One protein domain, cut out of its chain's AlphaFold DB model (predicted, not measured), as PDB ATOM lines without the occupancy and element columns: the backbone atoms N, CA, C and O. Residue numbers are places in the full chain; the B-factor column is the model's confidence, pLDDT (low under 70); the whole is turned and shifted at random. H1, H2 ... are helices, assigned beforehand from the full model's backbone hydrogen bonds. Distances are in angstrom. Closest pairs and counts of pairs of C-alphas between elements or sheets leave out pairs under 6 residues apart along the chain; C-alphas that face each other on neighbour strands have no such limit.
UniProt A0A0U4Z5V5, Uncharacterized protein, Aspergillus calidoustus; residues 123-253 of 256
ATOM      1  N   GLY A 123     209.976 154.868 177.149       83.19
ATOM      2  CA  GLY A 123     209.669 154.890 178.578       83.19
ATOM      3  C   GLY A 123     209.457 156.327 179.091       83.19
ATOM      4  O   GLY A 123     210.002 157.268 178.506       83.19
ATOM      5  N   PRO A 124     208.732 156.535 180.209       84.31
ATOM      6  CA  PRO A 124     208.357 157.872 180.688       84.31
ATOM      7  C   PRO A 124     209.535 158.847 180.847       84.31
ATOM      8  O   PRO A 124     209.449 160.010 180.456       84.31
ATOM      9  N   GLU A 125     210.663 158.376 181.380       84.44
ATOM     10  CA  GLU A 125     211.862 159.204 181.564       84.44
ATOM     11  C   GLU A 125     212.524 159.581 180.240       84.44
ATOM     12  O   GLU A 125     212.995 160.704 180.053       84.44
ATOM     13  N   GLU A 126     212.589 158.632 179.312       83.31
ATOM     14  CA  GLU A 126     213.185 158.852 178.002       83.31
ATOM     15  C   GLU A 126     212.332 159.808 177.174       83.31
ATOM     16  O   GLU A 126     212.875 160.702 176.525       83.31
ATOM     17  N   LEU A 127     211.008 159.700 177.294       87.50
ATOM     18  CA  LEU A 127     210.063 160.640 176.714       87.50
ATOM     19  C   LEU A 127     210.266 162.054 177.273       87.50
ATOM     20  O   LEU A 127     210.337 163.002 176.495       87.50
ATOM     21  N   GLN A 128     210.436 162.216 178.591       89.12
ATOM     22  CA  GLN A 128     210.738 163.524 179.192       89.12
ATOM     23  C   GLN A 128     212.047 164.108 178.649       89.12
ATOM     24  O   GLN A 128     212.086 165.264 178.231       89.12
ATOM     25  N   ARG A 129     213.123 163.310 178.605       86.88
ATOM     26  CA  ARG A 129     214.417 163.756 178.060       86.88
ATOM     27  C   ARG A 129     214.287 164.158 176.594       86.88
ATOM     28  O   ARG A 129     214.792 165.211 176.215       86.88
ATOM     29  N   TYR A 130     213.596 163.348 175.798       86.50
ATOM     30  CA  TYR A 130     213.314 163.633 174.397       86.50
ATOM     31  C   TYR A 130     212.551 164.953 174.239       86.50
ATOM     32  O   TYR A 130     213.039 165.843 173.544       86.50
ATOM     33  N   LYS A 131     211.441 165.144 174.965       90.25
ATOM     34  CA  LYS A 131     210.657 166.384 174.920       90.25
ATOM     35  C   LYS A 131     211.503 167.615 175.252       90.25
ATOM     36  O   LYS A 131     211.433 168.605 174.526       90.25
ATOM     37  N   ILE A 132     212.338 167.559 176.297       89.44
ATOM     38  CA  ILE A 132     213.211 168.689 176.668       89.44
ATOM     39  C   ILE A 132     214.182 169.022 175.531       89.44
ATOM     40  O   ILE A 132     214.366 170.196 175.205       89.44
ATOM     41  N   ARG A 133     214.803 168.001 174.922       85.69
ATOM     42  CA  ARG A 133     215.734 168.197 173.800       85.69
ATOM     43  C   ARG A 133     215.035 168.808 172.598       85.69
ATOM     44  O   ARG A 133     215.505 169.817 172.093       85.69
ATOM     45  N   THR A 134     213.892 168.262 172.199       87.75
ATOM     46  CA  THR A 134     213.103 168.797 171.089       87.75
ATOM     47  C   THR A 134     212.696 170.246 171.338       87.75
ATOM     48  O   THR A 134     212.882 171.089 170.468       87.75
ATOM     49  N   VAL A 135     212.192 170.574 172.531       89.31
ATOM     50  CA  VAL A 135     211.832 171.953 172.898       89.31
ATOM     51  C   VAL A 135     213.043 172.878 172.762       89.31
ATOM     52  O   VAL A 135     212.954 173.901 172.090       89.31
ATOM     53  N   ARG A 136     214.192 172.501 173.335       86.19
ATOM     54  CA  ARG A 136     215.453 173.251 173.214       86.19
ATOM     55  C   ARG A 136     215.849 173.456 171.749       86.19
ATOM     56  O   ARG A 136     216.130 174.583 171.352       86.19
ATOM     57  N   ASP A 137     215.869 172.386 170.963       84.12
ATOM     58  CA  ASP A 137     216.347 172.405 169.577       84.12
ATOM     59  C   ASP A 137     215.400 173.171 168.659       84.12
ATOM     60  O   ASP A 137     215.843 173.796 167.704       84.12
ATOM     61  N   THR A 138     214.115 173.234 169.001       84.94
ATOM     62  CA  THR A 138     213.143 174.078 168.298       84.94
ATOM     63  C   THR A 138     213.513 175.552 168.399       84.94
ATOM     64  O   THR A 138     213.456 176.270 167.405       84.94
ATOM     65  N   PHE A 139     213.932 176.019 169.580       81.06
ATOM     66  CA  PHE A 139     214.396 177.398 169.746       81.06
ATOM     67  C   PHE A 139     215.681 177.675 168.960       81.06
ATOM     68  O   PHE A 139     215.815 178.755 168.390       81.06
ATOM     69  N   LEU A 140     216.603 176.706 168.906       78.56
ATOM     70  CA  LEU A 140     217.827 176.826 168.109       78.56
ATOM     71  C   LEU A 140     217.500 176.924 166.614       78.56
ATOM     72  O   LEU A 140     217.950 177.855 165.955       78.56
ATOM     73  N   TRP A 141     216.640 176.036 166.109       79.50
ATOM     74  CA  TRP A 141     216.164 176.082 164.727       79.50
ATOM     75  C   TRP A 141     215.455 177.391 164.394       79.50
ATOM     76  O   TRP A 141     215.679 177.950 163.331       79.50
ATOM     77  N   LEU A 142     214.615 177.911 165.289       78.31
ATOM     78  CA  LEU A 142     213.958 179.201 165.074       78.31
ATOM     79  C   LEU A 142     214.955 180.359 164.967       78.31
ATOM     80  O   LEU A 142     214.752 181.246 164.142       78.31
ATOM     81  N   GLY A 143     216.016 180.348 165.778       72.94
ATOM     82  CA  GLY A 143     217.100 181.321 165.678       72.94
ATOM     83  C   GLY A 143     217.807 181.258 164.325       72.94
ATOM     84  O   GLY A 143     217.955 182.290 163.676       72.94
ATOM     85  N   ASP A 144     218.161 180.051 163.888       72.50
ATOM     86  CA  ASP A 144     218.879 179.823 162.629       72.50
ATOM     87  C   ASP A 144     218.018 180.121 161.390       72.50
ATOM     88  O   ASP A 144     218.515 180.640 160.395       72.50
ATOM     89  N   LEU A 145     216.724 179.795 161.424       72.75
ATOM     90  CA  LEU A 145     215.844 179.896 160.255       72.75
ATOM     91  C   LEU A 145     215.293 181.303 160.012       72.75
ATOM     92  O   LEU A 145     214.977 181.642 158.873       72.75
ATOM     93  N   VAL A 146     215.112 182.099 161.068       70.06
ATOM     94  CA  VAL A 146     214.467 183.420 160.971       70.06
ATOM     95  C   VAL A 146     215.487 184.542 160.725       70.06
ATOM     96  O   VAL A 146     215.067 185.642 160.388       70.06
ATOM     97  N   ASP A 147     216.796 184.274 160.863       59.56
ATOM     98  CA  ASP A 147     217.943 185.169 160.568       59.56
ATOM     99  C   ASP A 147     217.737 186.652 160.957       59.56
ATOM    100  O   ASP A 147     218.204 187.592 160.318       59.56
ATOM    101  N   ALA A 148     216.970 186.878 162.026       59.97
ATOM    102  CA  ALA A 148     216.608 188.191 162.532       59.97
ATOM    103  C   ALA A 148     216.569 188.118 164.066       59.97
ATOM    104  O   ALA A 148     215.622 187.556 164.642       59.97
ATOM    105  N   PRO A 149     217.601 188.651 164.751       55.19
ATOM    106  CA  PRO A 149     217.676 188.647 166.204       55.19
ATOM    107  C   PRO A 149     216.416 189.258 166.824       55.19
ATOM    108  O   PRO A 149     216.041 190.389 166.534       55.19
ATOM    109  N   GLY A 150     215.746 188.493 167.685       58.78
ATOM    110  CA  GLY A 150     214.542 188.932 168.388       58.78
ATOM    111  C   GLY A 150     213.225 188.641 167.666       58.78
ATOM    112  O   GLY A 150     212.249 188.391 168.356       58.78
ATOM    113  N   THR A 151     213.167 188.557 166.335       65.69
ATOM    114  CA  THR A 151     211.899 188.371 165.593       65.69
ATOM    115  C   THR A 151     211.218 187.037 165.901       65.69
ATOM    116  O   THR A 151     210.010 186.989 166.141       65.69
ATOM    117  N   TRP A 152     211.982 185.945 165.983       69.81
ATOM    118  CA  TRP A 152     211.421 184.626 166.301       69.81
ATOM    119  C   TRP A 152     210.796 184.575 167.703       69.81
ATOM    120  O   TRP A 152     209.821 183.855 167.926       69.81
ATOM    121  N   ALA A 153     211.308 185.368 168.652       69.44
ATOM    122  CA  ALA A 153     210.788 185.400 170.013       69.44
ATOM    123  C   ALA A 153     209.362 185.968 170.046       69.44
ATOM    124  O   ALA A 153     208.534 185.482 170.811       69.44
ATOM    125  N   TRP A 154     209.042 186.922 169.166       70.44
ATOM    126  CA  TRP A 154     207.707 187.523 169.051       70.44
ATOM    127  C   TRP A 154     206.691 186.549 168.444       70.44
ATOM    128  O   TRP A 154     205.500 186.632 168.729       70.44
ATOM    129  N   MET A 155     207.153 185.560 167.667       71.94
ATOM    130  CA  MET A 155     206.295 184.474 167.176       71.94
ATOM    131  C   MET A 155     205.813 183.560 168.313       71.94
ATOM    132  O   MET A 155     204.766 182.911 168.216       71.94
ATOM    133  N   LEU A 156     206.566 183.496 169.413       72.44
ATOM    134  CA  LEU A 156     206.262 182.655 170.571       72.44
ATOM    135  C   LEU A 156     205.609 183.441 171.705       72.44
ATOM    136  O   LEU A 156     204.664 182.940 172.313       72.44
ATOM    137  N   LEU A 157     206.065 184.671 171.927       71.81
ATOM    138  CA  LEU A 157     205.654 185.577 172.989       71.81
ATOM    139  C   LEU A 157     204.722 186.656 172.411       71.81
ATOM    140  O   LEU A 157     205.216 187.681 171.942       71.81
ATOM    141  N   PRO A 158     203.391 186.451 172.398       64.25
ATOM    142  CA  PRO A 158     202.477 187.502 171.973       64.25
ATOM    143  C   PRO A 158     202.564 188.666 172.977       64.25
ATOM    144  O   PRO A 158     202.231 188.470 174.147       64.25
ATOM    145  N   PRO A 159     202.968 189.879 172.555       61.44
ATOM    146  CA  PRO A 159     203.200 191.005 173.468       61.44
ATOM    147  C   PRO A 159     201.925 191.495 174.179       61.44
ATOM    148  O   PRO A 159     201.996 192.276 175.121       61.44
ATOM    149  N   SER A 160     200.748 191.039 173.739       71.38
ATOM    150  CA  SER A 160     199.447 191.381 174.317       71.38
ATOM    151  C   SER A 160     199.081 190.583 175.576       71.38
ATOM    152  O   SER A 160     198.119 190.950 176.243       71.38
ATOM    153  N   ASP A 161     199.798 189.500 175.906       77.50
ATOM    154  CA  ASP A 161     199.512 188.643 177.069       77.50
ATOM    155  C   ASP A 161     200.737 188.531 177.993       77.50
ATOM    156  O   ASP A 161     201.555 187.611 177.902       77.50
ATOM    157  N   VAL A 162     200.849 189.495 178.910       79.62
ATOM    158  CA  VAL A 162     201.988 189.642 179.834       79.62
ATOM    159  C   VAL A 162     202.124 188.454 180.792       79.62
ATOM    160  O   VAL A 162     203.238 188.090 181.179       79.62
ATOM    161  N   ALA A 163     201.007 187.844 181.204       80.06
ATOM    162  CA  ALA A 163     201.027 186.707 182.121       80.06
ATOM    163  C   ALA A 163     201.620 185.473 181.431       80.06
ATOM    164  O   ALA A 163     202.569 184.875 181.946       80.06
ATOM    165  N   LYS A 164     201.133 185.170 180.223       77.81
ATOM    166  CA  LYS A 164     201.638 184.071 179.398       77.81
ATOM    167  C   LYS A 164     203.082 184.293 178.960       77.81
ATOM    168  O   LYS A 164     203.893 183.370 178.998       77.81
ATOM    169  N   GLU A 165     203.445 185.525 178.606       78.75
ATOM    170  CA  GLU A 165     204.830 185.879 178.297       78.75
ATOM    171  C   GLU A 165     205.761 185.586 179.483       78.75
ATOM    172  O   GLU A 165     206.815 184.963 179.320       78.75
ATOM    173  N   ARG A 166     205.375 186.009 180.695       80.56
ATOM    174  CA  ARG A 166     206.162 185.780 181.915       80.56
ATOM    175  C   ARG A 166     206.348 184.289 182.196       80.56
ATOM    176  O   ARG A 166     207.453 183.880 182.554       80.56
ATOM    177  N   GLU A 167     205.299 183.493 182.020       79.88
ATOM    178  CA  GLU A 167     205.332 182.038 182.194       79.88
ATOM    179  C   GLU A 167     206.282 181.355 181.198       79.88
ATOM    180  O   GLU A 167     207.155 180.578 181.599       79.88
ATOM    181  N   ILE A 168     206.197 181.703 179.910       76.69
ATOM    182  CA  ILE A 168     207.092 181.155 178.880       76.69
ATOM    183  C   ILE A 168     208.541 181.560 179.170       76.69
ATOM    184  O   ILE A 168     209.439 180.722 179.111       76.69
ATOM    185  N   ARG A 169     208.794 182.819 179.556       80.88
ATOM    186  CA  ARG A 169     210.138 183.281 179.946       80.88
ATOM    187  C   ARG A 169     210.683 182.532 181.161       80.88
ATOM    188  O   ARG A 169     211.876 182.231 181.191       80.88
ATOM    189  N   LYS A 170     209.845 182.230 182.157       82.31
ATOM    190  CA  LYS A 170     210.235 181.407 183.313       82.31
ATOM    191  C   LYS A 170     210.650 180.004 182.855       82.31
ATOM    192  O   LYS A 170     211.738 179.551 183.205       82.31
ATOM    193  N   SER A 171     209.840 179.372 182.013       80.81
ATOM    194  CA  SER A 171     210.105 178.032 181.475       80.81
ATOM    195  C   SER A 171     211.362 177.996 180.590       80.81
ATOM    196  O   SER A 171     212.161 177.065 180.659       80.81
ATOM    197  N   LEU A 172     211.608 179.056 179.816       79.62
ATOM    198  CA  LEU A 172     212.834 179.235 179.034       79.62
ATOM    199  C   LEU A 172     214.087 179.351 179.906       79.62
ATOM    200  O   LEU A 172     215.110 178.747 179.590       79.62
ATOM    201  N   LYS A 173     214.020 180.101 181.012       82.75
ATOM    202  CA  LYS A 173     215.128 180.180 181.977       82.75
ATOM    203  C   LYS A 173     215.423 178.812 182.586       82.75
ATOM    204  O   LYS A 173     216.586 178.425 182.661       82.75
ATOM    205  N   TRP A 174     214.385 178.051 182.933       86.81
ATOM    206  CA  TRP A 174     214.532 176.689 183.451       86.81
ATOM    207  C   TRP A 174     215.293 175.753 182.494       86.81
ATOM    208  O   TRP A 174     216.163 175.001 182.939       86.81
ATOM    209  N   LEU A 175     215.061 175.837 181.177       82.00
ATOM    210  CA  LEU A 175     215.825 175.059 180.183       82.00
ATOM    211  C   LEU A 175     217.335 175.343 180.215       82.00
ATOM    212  O   LEU A 175     218.141 174.495 179.819       82.00
ATOM    213  N   GLN A 176     217.728 176.535 180.669       80.38
ATOM    214  CA  GLN A 176     219.125 176.956 180.759       80.38
ATOM    215  C   GLN A 176     219.805 176.530 182.068       80.38
ATOM    216  O   GLN A 176     221.028 176.653 182.165       80.38
ATOM    217  N   HIS A 177     219.063 176.006 183.049       84.00
ATOM    218  CA  HIS A 177     219.627 175.548 184.317       84.00
ATOM    219  C   HIS A 177     220.517 174.310 184.121       84.00
ATOM    220  O   HIS A 177     220.185 173.398 183.359       84.00
ATOM    221  N   GLU A 178     221.637 174.241 184.846       82.56
ATOM    222  CA  GLU A 178     222.583 173.121 184.738       82.56
ATOM    223  C   GLU A 178     221.963 171.773 185.121       82.56
ATOM    224  O   GLU A 178     222.234 170.766 184.471       82.56
ATOM    225  N   ASP A 179     221.065 171.746 186.105       83.12
ATOM    226  CA  ASP A 179     220.327 170.536 186.485       83.12
ATOM    227  C   ASP A 179     219.501 169.977 185.317       83.12
ATOM    228  O   ASP A 179     219.579 168.783 185.012       83.12
ATOM    229  N   THR A 180     218.774 170.847 184.612       83.06
ATOM    230  CA  THR A 180     217.995 170.491 183.419       83.06
ATOM    231  C   THR A 180     218.916 169.973 182.318       83.06
ATOM    232  O   THR A 180     218.660 168.916 181.737       83.06
ATOM    233  N   LYS A 181     220.048 170.655 182.083       81.44
ATOM    234  CA  LYS A 181     221.069 170.219 181.117       81.44
ATOM    235  C   LYS A 181     221.624 168.841 181.440       81.44
ATOM    236  O   LYS A 181     221.736 168.001 180.548       81.44
ATOM    237  N   ARG A 182     221.954 168.576 182.702       80.81
ATOM    238  CA  ARG A 182     222.442 167.265 183.143       80.81
ATOM    239  C   ARG A 182     221.387 166.180 182.965       80.81
ATOM    240  O   ARG A 182     221.741 165.072 182.562       80.81
ATOM    241  N   PHE A 183     220.119 166.488 183.236       84.00
ATOM    242  CA  PHE A 183     219.009 165.545 183.109       84.00
ATOM    243  C   PHE A 183     218.863 165.024 181.675       84.00
ATOM    244  O   PHE A 183     218.958 163.817 181.444       84.00
ATOM    245  N   TYR A 184     218.718 165.914 180.690       80.81
ATOM    246  CA  TYR A 184     218.509 165.477 179.304       80.81
ATOM    247  C   TYR A 184     219.779 164.939 178.621       80.81
ATOM    248  O   TYR A 184     219.677 164.260 177.598       80.81
ATOM    249  N   ARG A 185     220.969 165.205 179.186       74.94
ATOM    250  CA  ARG A 185     222.260 164.612 178.774       74.94
ATOM    251  C   ARG A 185     222.532 163.237 179.396       74.94
ATOM    252  O   ARG A 185     223.596 162.677 179.152       74.94
ATOM    253  N   LYS A 186     221.615 162.702 180.216       73.94
ATOM    254  CA  LYS A 186     221.800 161.433 180.951       73.94
ATOM    255  C   LYS A 186     223.038 161.454 181.877       73.94
ATOM    256  O   LYS A 186     223.615 160.418 182.179       73.94
ATOM    257  N   ALA A 187     223.434 162.648 182.332       63.41
ATOM    258  CA  ALA A 187     224.557 162.902 183.247       63.41
ATOM    259  C   ALA A 187     224.087 163.298 184.666       63.41
ATOM    260  O   ALA A 187     224.886 163.647 185.545       63.41
ATOM    261  N   SER A 188     222.770 163.319 184.874       65.38
ATOM    262  CA  SER A 188     222.143 163.567 186.166       65.38
ATOM    263  C   SER A 188     221.863 162.246 186.882       65.38
ATOM    264  O   SER A 188     221.421 161.301 186.231       65.38
ATOM    265  N   PRO A 189     222.047 162.185 188.212       63.75
ATOM    266  CA  PRO A 189     221.534 161.084 189.021       63.75
ATOM    267  C   PRO A 189     220.001 161.121 189.153       63.75
ATOM    268  O   PRO A 189     219.405 160.120 189.536       63.75
ATOM    269  N   LYS A 190     219.348 162.257 188.851       65.62
ATOM    270  CA  LYS A 190     217.882 162.358 188.825       65.62
ATOM    271  C   LYS A 190     217.342 161.623 187.600       65.62
ATOM    272  O   LYS A 190     217.720 161.944 186.472       65.62
ATOM    273  N   THR A 191     216.427 160.688 187.830       68.19
ATOM    274  CA  THR A 191     215.803 159.895 186.767       68.19
ATOM    275  C   THR A 191     214.492 160.514 186.270       68.19
ATOM    276  O   THR A 191     214.180 160.391 185.088       68.19
ATOM    277  N   THR A 192     213.819 161.319 187.107       77.62
ATOM    278  CA  THR A 192     212.562 162.026 186.797       77.62
ATOM    279  C   THR A 192     212.602 163.519 187.147       77.62
ATOM    280  O   THR A 192     213.361 163.963 188.014       77.62
ATOM    281  N   LEU A 193     211.775 164.306 186.451       84.75
ATOM    282  CA  LEU A 193     211.503 165.704 186.794       84.75
ATOM    283  C   LEU A 193     210.591 165.815 188.026       84.75
ATOM    284  O   LEU A 193     209.758 164.943 188.275       84.75
ATOM    285  N   ASN A 194     210.711 166.918 188.772       88.69
ATOM    286  CA  ASN A 194     209.709 167.272 189.779       88.69
ATOM    287  C   ASN A 194     208.424 167.811 189.103       88.69
ATOM    288  O   ASN A 194     208.395 168.045 187.894       88.69
ATOM    289  N   ALA A 195     207.360 168.017 189.884       88.88
ATOM    290  CA  ALA A 195     206.065 168.455 189.355       88.88
ATOM    291  C   ALA A 195     206.107 169.836 188.668       88.88
ATOM    292  O   ALA A 195     205.432 170.031 187.660       88.88
ATOM    293  N   GLU A 196     206.905 170.778 189.178       89.00
ATOM    294  CA  GLU A 196     207.043 172.119 188.592       89.00
ATOM    295  C   GLU A 196     207.784 172.068 187.248       89.00
ATOM    296  O   GLU A 196     207.333 172.644 186.260       89.00
ATOM    297  N   ASP A 197     208.892 171.332 187.187       89.06
ATOM    298  CA  ASP A 197     209.693 171.138 185.979       89.06
ATOM    299  C   ASP A 197     208.901 170.402 184.892       89.06
ATOM    300  O   ASP A 197     208.993 170.741 183.712       89.06
ATOM    301  N   LEU A 198     208.090 169.415 185.285       89.88
ATOM    302  CA  LEU A 198     207.195 168.716 184.369       89.88
ATOM    303  C   LEU A 198     206.116 169.658 183.816       89.88
ATOM    304  O   LEU A 198     205.851 169.631 182.618       89.88
ATOM    305  N   ALA A 199     205.538 170.525 184.652       87.88
ATOM    306  CA  ALA A 199     204.581 171.531 184.195       87.88
ATOM    307  C   ALA A 199     205.221 172.526 183.210       87.88
ATOM    308  O   ALA A 199     204.630 172.811 182.167       87.88
ATOM    309  N   ASN A 200     206.452 172.986 183.478       87.38
ATOM    310  CA  ASN A 200     207.215 173.836 182.554       87.38
ATOM    311  C   ASN A 200     207.445 173.131 181.205       87.38
ATOM    312  O   ASN A 200     207.263 173.731 180.143       87.38
ATOM    313  N   LEU A 201     207.836 171.851 181.235       90.62
ATOM    314  CA  LEU A 201     208.067 171.051 180.033       90.62
ATOM    315  C   LEU A 201     206.795 170.888 179.200       90.62
ATOM    316  O   LEU A 201     206.818 171.153 178.000       90.62
ATOM    317  N   GLU A 202     205.697 170.457 179.819       90.06
ATOM    318  CA  GLU A 202     204.439 170.217 179.110       90.06
ATOM    319  C   GLU A 202     203.823 171.519 178.587       90.06
ATOM    320  O   GLU A 202     203.293 171.539 177.478       90.06
ATOM    321  N   GLY A 203     203.955 172.626 179.327       86.75
ATOM    322  CA  GLY A 203     203.540 173.949 178.860       86.75
ATOM    323  C   GLY A 203     204.292 174.384 177.599       86.75
ATOM    324  O   GLY A 203     203.676 174.801 176.615       86.75
ATOM    325  N   LEU A 204     205.621 174.226 177.583       87.38
ATOM    326  CA  LEU A 204     206.439 174.522 176.403       87.38
ATOM    327  C   LEU A 204     206.149 173.571 175.237       87.38
ATOM    328  O   LEU A 204     206.049 174.021 174.099       87.38
ATOM    329  N   TRP A 205     205.993 172.275 175.505       89.50
ATOM    330  CA  TRP A 205     205.666 171.278 174.486       89.50
ATOM    331  C   TRP A 205     204.325 171.590 173.811       89.50
ATOM    332  O   TRP A 205     204.268 171.733 172.587       89.50
ATOM    333  N   ARG A 206     203.266 171.802 174.605       86.62
ATOM    334  CA  ARG A 206     201.938 172.175 174.101       86.62
ATOM    335  C   ARG A 206     201.956 173.479 173.325       86.62
ATOM    336  O   ARG A 206     201.284 173.572 172.307       86.62
ATOM    337  N   MET A 207     202.739 174.471 173.749       82.19
ATOM    338  CA  MET A 207     202.874 175.724 173.002       82.19
ATOM    339  C   MET A 207     203.312 175.473 171.551       82.19
ATOM    340  O   MET A 207     202.801 176.131 170.644       82.19
ATOM    341  N   PHE A 208     204.242 174.544 171.321       83.50
ATOM    342  CA  PHE A 208     204.709 174.208 169.978       83.50
ATOM    343  C   PHE A 208     203.717 173.336 169.205       83.50
ATOM    344  O   PHE A 208     203.490 173.594 168.021       83.50
ATOM    345  N   GLU A 209     203.076 172.368 169.862       79.56
ATOM    346  CA  GLU A 209     202.022 171.558 169.239       79.56
ATOM    347  C   GLU A 209     200.807 172.397 168.825       79.56
ATOM    348  O   GLU A 209     200.337 172.279 167.699       79.56
ATOM    349  N   GLU A 210     200.331 173.301 169.683       74.69
ATOM    350  CA  GLU A 210     199.157 174.144 169.422       74.69
ATOM    351  C   GLU A 210     199.441 175.245 168.386       74.69
ATOM    352  O   GLU A 210     198.550 175.654 167.636       74.69
ATOM    353  N   LYS A 211     200.683 175.748 168.312       67.75
ATOM    354  CA  LYS A 211     201.098 176.741 167.301       67.75
ATOM    355  C   LYS A 211     201.456 176.118 165.947       67.75
ATOM    356  O   LYS A 211     201.627 176.877 164.989       67.75
ATOM    357  N   LYS A 212     201.517 174.781 165.846       60.31
ATOM    358  CA  LYS A 212     201.836 174.021 164.621       60.31
ATOM    359  C   LYS A 212     201.014 174.476 163.411       60.31
ATOM    360  O   LYS A 212     201.550 174.579 162.311       60.31
ATOM    361  N   ASP A 213     199.746 174.820 163.611       58.62
ATOM    362  CA  ASP A 213     198.849 175.145 162.497       58.62
ATOM    363  C   ASP A 213     198.768 176.643 162.181       58.62
ATOM    364  O   ASP A 213     198.320 177.026 161.102       58.62
ATOM    365  N   LYS A 214     199.232 177.506 163.094       63.44
ATOM    366  CA  LYS A 214     199.131 178.971 162.957       63.44
ATOM    367  C   LYS A 214     200.438 179.633 162.523       63.44
ATOM    368  O   LYS A 214     200.409 180.740 161.997       63.44
ATOM    369  N   HIS A 215     201.575 178.966 162.727       72.62
ATOM    370  CA  HIS A 215     202.894 179.505 162.403       72.62
ATOM    371  C   HIS A 215     203.785 178.436 161.763       72.62
ATOM    372  O   HIS A 215     204.423 177.644 162.460       72.62
ATOM    373  N   ARG A 216     203.877 178.442 160.424       74.56
ATOM    374  CA  ARG A 216     204.651 177.440 159.669       74.56
ATOM    375  C   ARG A 216     206.126 177.390 160.059       74.56
ATOM    376  O   ARG A 216     206.669 176.299 160.153       74.56
ATOM    377  N   ALA A 217     206.751 178.525 160.378       75.06
ATOM    378  CA  ALA A 217     208.143 178.536 160.836       75.06
ATOM    379  C   ALA A 217     208.341 177.781 162.161       75.06
ATOM    380  O   ALA A 217     209.304 177.036 162.324       75.06
ATOM    381  N   ILE A 218     207.394 177.935 163.092       79.56
ATOM    382  CA  ILE A 218     207.405 177.224 164.376       79.56
ATOM    383  C   ILE A 218     207.178 175.736 164.147       79.56
ATOM    384  O   ILE A 218     207.917 174.917 164.686       79.56
ATOM    385  N   ARG A 219     206.198 175.388 163.307       78.38
ATOM    386  CA  ARG A 219     205.957 174.007 162.886       78.38
ATOM    387  C   ARG A 219     207.227 173.375 162.325       78.38
ATOM    388  O   ARG A 219     207.630 172.311 162.775       78.38
ATOM    389  N   TYR A 220     207.851 174.047 161.371       78.62
ATOM    390  CA  TYR A 220     209.053 173.600 160.688       78.62
ATOM    391  C   TYR A 220     210.206 173.354 161.669       78.62
ATOM    392  O   TYR A 220     210.752 172.253 161.712       78.62
ATOM    393  N   ALA A 221     210.519 174.336 162.518       81.62
ATOM    394  CA  ALA A 221     211.559 174.212 163.535       81.62
ATOM    395  C   ALA A 221     211.270 173.078 164.534       81.62
ATOM    396  O   ALA A 221     212.162 172.299 164.871       81.62
ATOM    397  N   PHE A 222     210.013 172.950 164.971       85.38
ATOM    398  CA  PHE A 222     209.595 171.907 165.907       85.38
ATOM    399  C   PHE A 222     209.734 170.511 165.300       85.38
ATOM    400  O   PHE A 222     210.194 169.580 165.958       85.38
ATOM    401  N   PHE A 223     209.397 170.354 164.022       80.62
ATOM    402  CA  PHE A 223     209.558 169.086 163.325       80.62
ATOM    403  C   PHE A 223     211.015 168.692 163.110       80.62
ATOM    404  O   PHE A 223     211.365 167.543 163.378       80.62
ATOM    405  N   LEU A 224     211.866 169.628 162.685       79.56
ATOM    406  CA  LEU A 224     213.302 169.371 162.570       79.56
ATOM    407  C   LEU A 224     213.898 168.950 163.919       79.56
ATOM    408  O   LEU A 224     214.693 168.013 163.992       79.56
ATOM    409  N   ALA A 225     213.456 169.583 165.006       84.25
ATOM    410  CA  ALA A 225     213.849 169.200 166.353       84.25
ATOM    411  C   ALA A 225     213.336 167.804 166.762       84.25
ATOM    412  O   ALA A 225     214.061 167.050 167.408       84.25
ATOM    413  N   ARG A 226     212.105 167.428 166.387       83.31
ATOM    414  CA  ARG A 226     211.547 166.084 166.657       83.31
ATOM    415  C   ARG A 226     212.294 164.983 165.914       83.31
ATOM    416  O   ARG A 226     212.480 163.901 166.463       83.31
ATOM    417  N   LEU A 227     212.750 165.274 164.699       75.62
ATOM    418  CA  LEU A 227     213.566 164.367 163.894       75.62
ATOM    419  C   LEU A 227     215.025 164.281 164.368       75.62
ATOM    420  O   LEU A 227     215.791 163.518 163.786       75.62
ATOM    421  N   GLU A 228     215.393 165.025 165.422       73.94
ATOM    422  CA  GLU A 228     216.762 165.127 165.949       73.94
ATOM    423  C   GLU A 228     217.774 165.502 164.850       73.94
ATOM    424  O   GLU A 228     218.914 165.042 164.847       73.94
ATOM    425  N   ALA A 229     217.353 166.370 163.921       68.25
ATOM    426  CA  ALA A 229     218.115 166.751 162.732       68.25
ATOM    427  C   ALA A 229     219.517 167.315 163.079       68.25
ATOM    428  O   ALA A 229     220.517 166.957 162.464       68.25
ATOM    429  N   MET A 230     219.633 168.064 164.186       63.56
ATOM    430  CA  MET A 230     220.914 168.593 164.689       63.56
ATOM    431  C   MET A 230     221.885 167.522 165.235       63.56
ATOM    432  O   MET A 230     223.063 167.813 165.476       63.56
ATOM    433  N   GLY A 231     221.422 166.293 165.468       59.78
ATOM    434  CA  GLY A 231     222.133 165.270 166.231       59.78
ATOM    435  C   GLY A 231     221.309 164.726 167.394       59.78
ATOM    436  O   GLY A 231     220.343 165.338 167.851       59.78
ATOM    437  N   SER A 232     221.740 163.585 167.920       58.66
ATOM    438  CA  SER A 232     221.145 162.962 169.100       58.66
ATOM    439  C   SER A 232     222.215 162.684 170.155       58.66
ATOM    440  O   SER A 232     223.416 162.703 169.894       58.66
ATOM    441  N   TRP A 233     221.802 162.476 171.404       52.22
ATOM    442  CA  TRP A 233     222.718 161.957 172.420       52.22
ATOM    443  C   TRP A 233     222.696 160.434 172.335       52.22
ATOM    444  O   TRP A 233     221.662 159.830 172.621       52.22
ATOM    445  N   GLY A 234     223.826 159.832 171.968       53.91
ATOM    446  CA  GLY A 234     223.992 158.384 171.935       53.91
ATOM    447  C   GLY A 234     223.880 157.754 173.325       53.91
ATOM    448  O   GLY A 234     223.926 158.434 174.358       53.91
ATOM    449  N   GLU A 235     223.782 156.424 173.372       48.91
ATOM    450  CA  GLU A 235     223.486 155.648 174.590       48.91
ATOM    451  C   GLU A 235     224.440 155.922 175.767       48.91
ATOM    452  O   GLU A 235     224.053 155.795 176.934       48.91
ATOM    453  N   LYS A 236     225.669 156.354 175.458       53.00
ATOM    454  CA  LYS A 236     226.747 156.672 176.408       53.00
ATOM    455  C   LYS A 236     226.773 158.138 176.862       53.00
ATOM    456  O   LYS A 236     227.774 158.575 177.424       53.00
ATOM    457  N   GLY A 237     225.729 158.919 176.579       50.81
ATOM    458  CA  GLY A 237     225.680 160.340 176.936       50.81
ATOM    459  C   GLY A 237     226.692 161.194 176.165       50.81
ATOM    460  O   GLY A 237     227.082 162.262 176.630       50.81
ATOM    461  N   LYS A 238     227.130 160.733 174.984       51.16
ATOM    462  CA  LYS A 238     227.930 161.523 174.040       51.16
ATOM    463  C   LYS A 238     227.017 162.078 172.954       51.16
ATOM    464  O   LYS A 238     226.134 161.371 172.484       51.16
ATOM    465  N   TRP A 239     227.217 163.338 172.579       54.50
ATOM    466  CA  TRP A 239     226.514 163.923 171.442       54.50
ATOM    467  C   TRP A 239     227.037 163.283 170.159       54.50
ATOM    468  O   TRP A 239     228.226 163.379 169.851       54.50
ATOM    469  N   GLU A 240     226.147 162.629 169.432       58.03
ATOM    470  CA  GLU A 240     226.383 162.071 168.113       58.03
ATOM    471  C   GLU A 240     225.769 163.045 167.112       58.03
ATOM    472  O   GLU A 240     224.561 163.094 166.880       58.03
ATOM    473  N   SER A 241     226.628 163.911 166.576       52.25
ATOM    474  CA  SER A 241     226.216 164.856 165.548       52.25
ATOM    475  C   SER A 241     225.845 164.100 164.277       52.25
ATOM    476  O   SER A 241     226.640 163.297 163.791       52.25
ATOM    477  N   GLN A 242     224.692 164.425 163.689       51.84
ATOM    478  CA  GLN A 242     224.308 163.927 162.364       51.84
ATOM    479  C   GLN A 242     224.916 164.743 161.201       51.84
ATOM    480  O   GLN A 242     224.471 164.637 160.065       51.84
ATOM    481  N   GLY A 243     225.989 165.513 161.443       45.19
ATOM    482  CA  GLY A 243     226.721 166.248 160.393       45.19
ATOM    483  C   GLY A 243     226.991 167.726 160.696       45.19
ATOM    484  O   GLY A 243     227.759 168.367 159.982       45.19
ATOM    485  N   TRP A 244     226.458 168.253 161.800       48.03
ATOM    486  CA  TRP A 244     226.578 169.654 162.217       48.03
ATOM    487  C   TRP A 244     227.562 169.948 163.389       48.03
ATOM    488  O   TRP A 244     227.142 170.496 164.409       48.03
ATOM    489  N   PRO A 245     228.886 169.650 163.330       42.34
ATOM    490  CA  PRO A 245     229.826 170.207 164.321       42.34
ATOM    491  C   PRO A 245     230.441 171.568 163.954       42.34
ATOM    492  O   PRO A 245     230.975 172.242 164.836       42.34
ATOM    493  N   LYS A 246     230.439 171.991 162.677       39.56
ATOM    494  CA  LYS A 246     231.245 173.162 162.265       39.56
ATOM    495  C   LYS A 246     230.587 174.529 162.497       39.56
ATOM    496  O   LYS A 246     231.325 175.481 162.723       39.56
ATOM    497  N   TYR A 247     229.257 174.632 162.547       37.50
ATOM    498  CA  TYR A 247     228.579 175.926 162.746       37.50
ATOM    499  C   TYR A 247     228.270 176.237 164.224       37.50
ATOM    500  O   TYR A 247     228.377 177.382 164.661       37.50
ATOM    501  N   TYR A 248     228.021 175.206 165.045       37.91
ATOM    502  CA  TYR A 248     227.739 175.349 166.485       37.91
ATOM    503  C   TYR A 248     228.884 176.036 167.259       37.91
ATOM    504  O   TYR A 248     228.651 176.785 168.206       37.91
ATOM    505  N   ASN A 249     230.133 175.836 166.819       37.53
ATOM    506  CA  ASN A 249     231.307 176.485 167.408       37.53
ATOM    507  C   ASN A 249     231.539 177.930 166.929       37.53
ATOM    508  O   ASN A 249     232.305 178.643 167.577       37.53
ATOM    509  N   GLN A 250     230.908 178.365 165.830       35.22
ATOM    510  CA  GLN A 250     231.060 179.721 165.287       35.22
ATOM    511  C   GLN A 250     229.934 180.668 165.725       35.22
ATOM    512  O   GLN A 250     230.215 181.832 165.985       35.22
ATOM    513  N   VAL A 251     228.698 180.185 165.900       36.81
ATOM    514  CA  VAL A 251     227.552 181.057 166.235       36.81
ATOM    515  C   VAL A 251     227.394 181.306 167.740       36.81
ATOM    516  O   VAL A 251     227.033 182.408 168.143       36.81
ATOM    517  N   ILE A 252     227.734 180.347 168.612       38.69
ATOM    518  CA  ILE A 252     227.559 180.529 170.071       38.69
ATOM    519  C   ILE A 252     228.756 181.227 170.739       38.69
ATOM    520  O   ILE A 252     228.582 181.884 171.763       38.69
ATOM    521  N   LYS A 253     229.958 181.190 170.146       31.84
ATOM    522  CA  LYS A 253     231.107 181.965 170.662       31.84
ATOM    523  C   LYS A 253     231.031 183.472 170.368       31.84
ATOM    524  O   LYS A 253     231.914 184.197 170.802       31.84
TER     525      LYS A 253
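Overview. This is residues 123 to 253 of the 256 residues of an uncharacterized protein of Aspergillus calidoustus (UniProt A0A0U4Z5V5). A long helix, H1, runs through the middle of a cluster of crossed helices, with H5 and H6 packed across it and H3 crossing H5. The short H4 packs on residues 129 to 133 of H1, H2 meets the other end of H1 at a corner, and a long looping tail leads to the short H7 on the side of H1 away from H5. The printed part has 131 residues with seven named helices, H1 to H7 in order, and no named strand: all helix. It is compact, with a radius of gyration of the C-alphas of 14.7 A and spans of 43 by 37 by 28 A.

Arrangement. The hub is H1, residues 124 to 146. It touches H6, residues 216 to 226, at a steep tilt of 43 degrees, opposite ways; Thr 138 and Phe 222 have the closest C-alphas, 4.8 A. Residues 131 to 135 of H1 touch residues 201 to 205 of H5, residues 195 to 211, closest at C-alphas 135 and 205, 6.4 A. H3, residues 162 to 175, touches H5, closest at C-alphas 171 and 200, 5.2 A. H4, residues 178 to 184, touches H1, closest at C-alphas 129 and 184, 4.6 A. H2, residues 151 to 156, and H1 only just touch, with 3 pairs of C-alphas within 8 A, only at the corner. H7, residues 248 to 253, touches no helix. In H1, H3, H4, H5 and H6 every O i to N i+4 pair is within hydrogen-bond range; H2 has 0 of 2, with 3 of 3 O i to N i+3 pairs, and H7 0 of 2 and 0 of 3.

Along the chain. H1 begins at C-alpha 124 (208.357, 157.872, 180.688) and is 32.8 A long; H5 is 24.1 A and H3 20.1 A. H7 ends at C-alpha 253 (231.107, 181.965, 170.662).

Size, cuts and confidence. The C-alphas of Ser 160 and Lys 236 are the two farthest apart, 44.2 A. The printed part has no cut. The link from H6 to H7, residues 227 to 247, is long. Mean pLDDT of the printed part is 72.7; residues 229 to 253 are among those under 70.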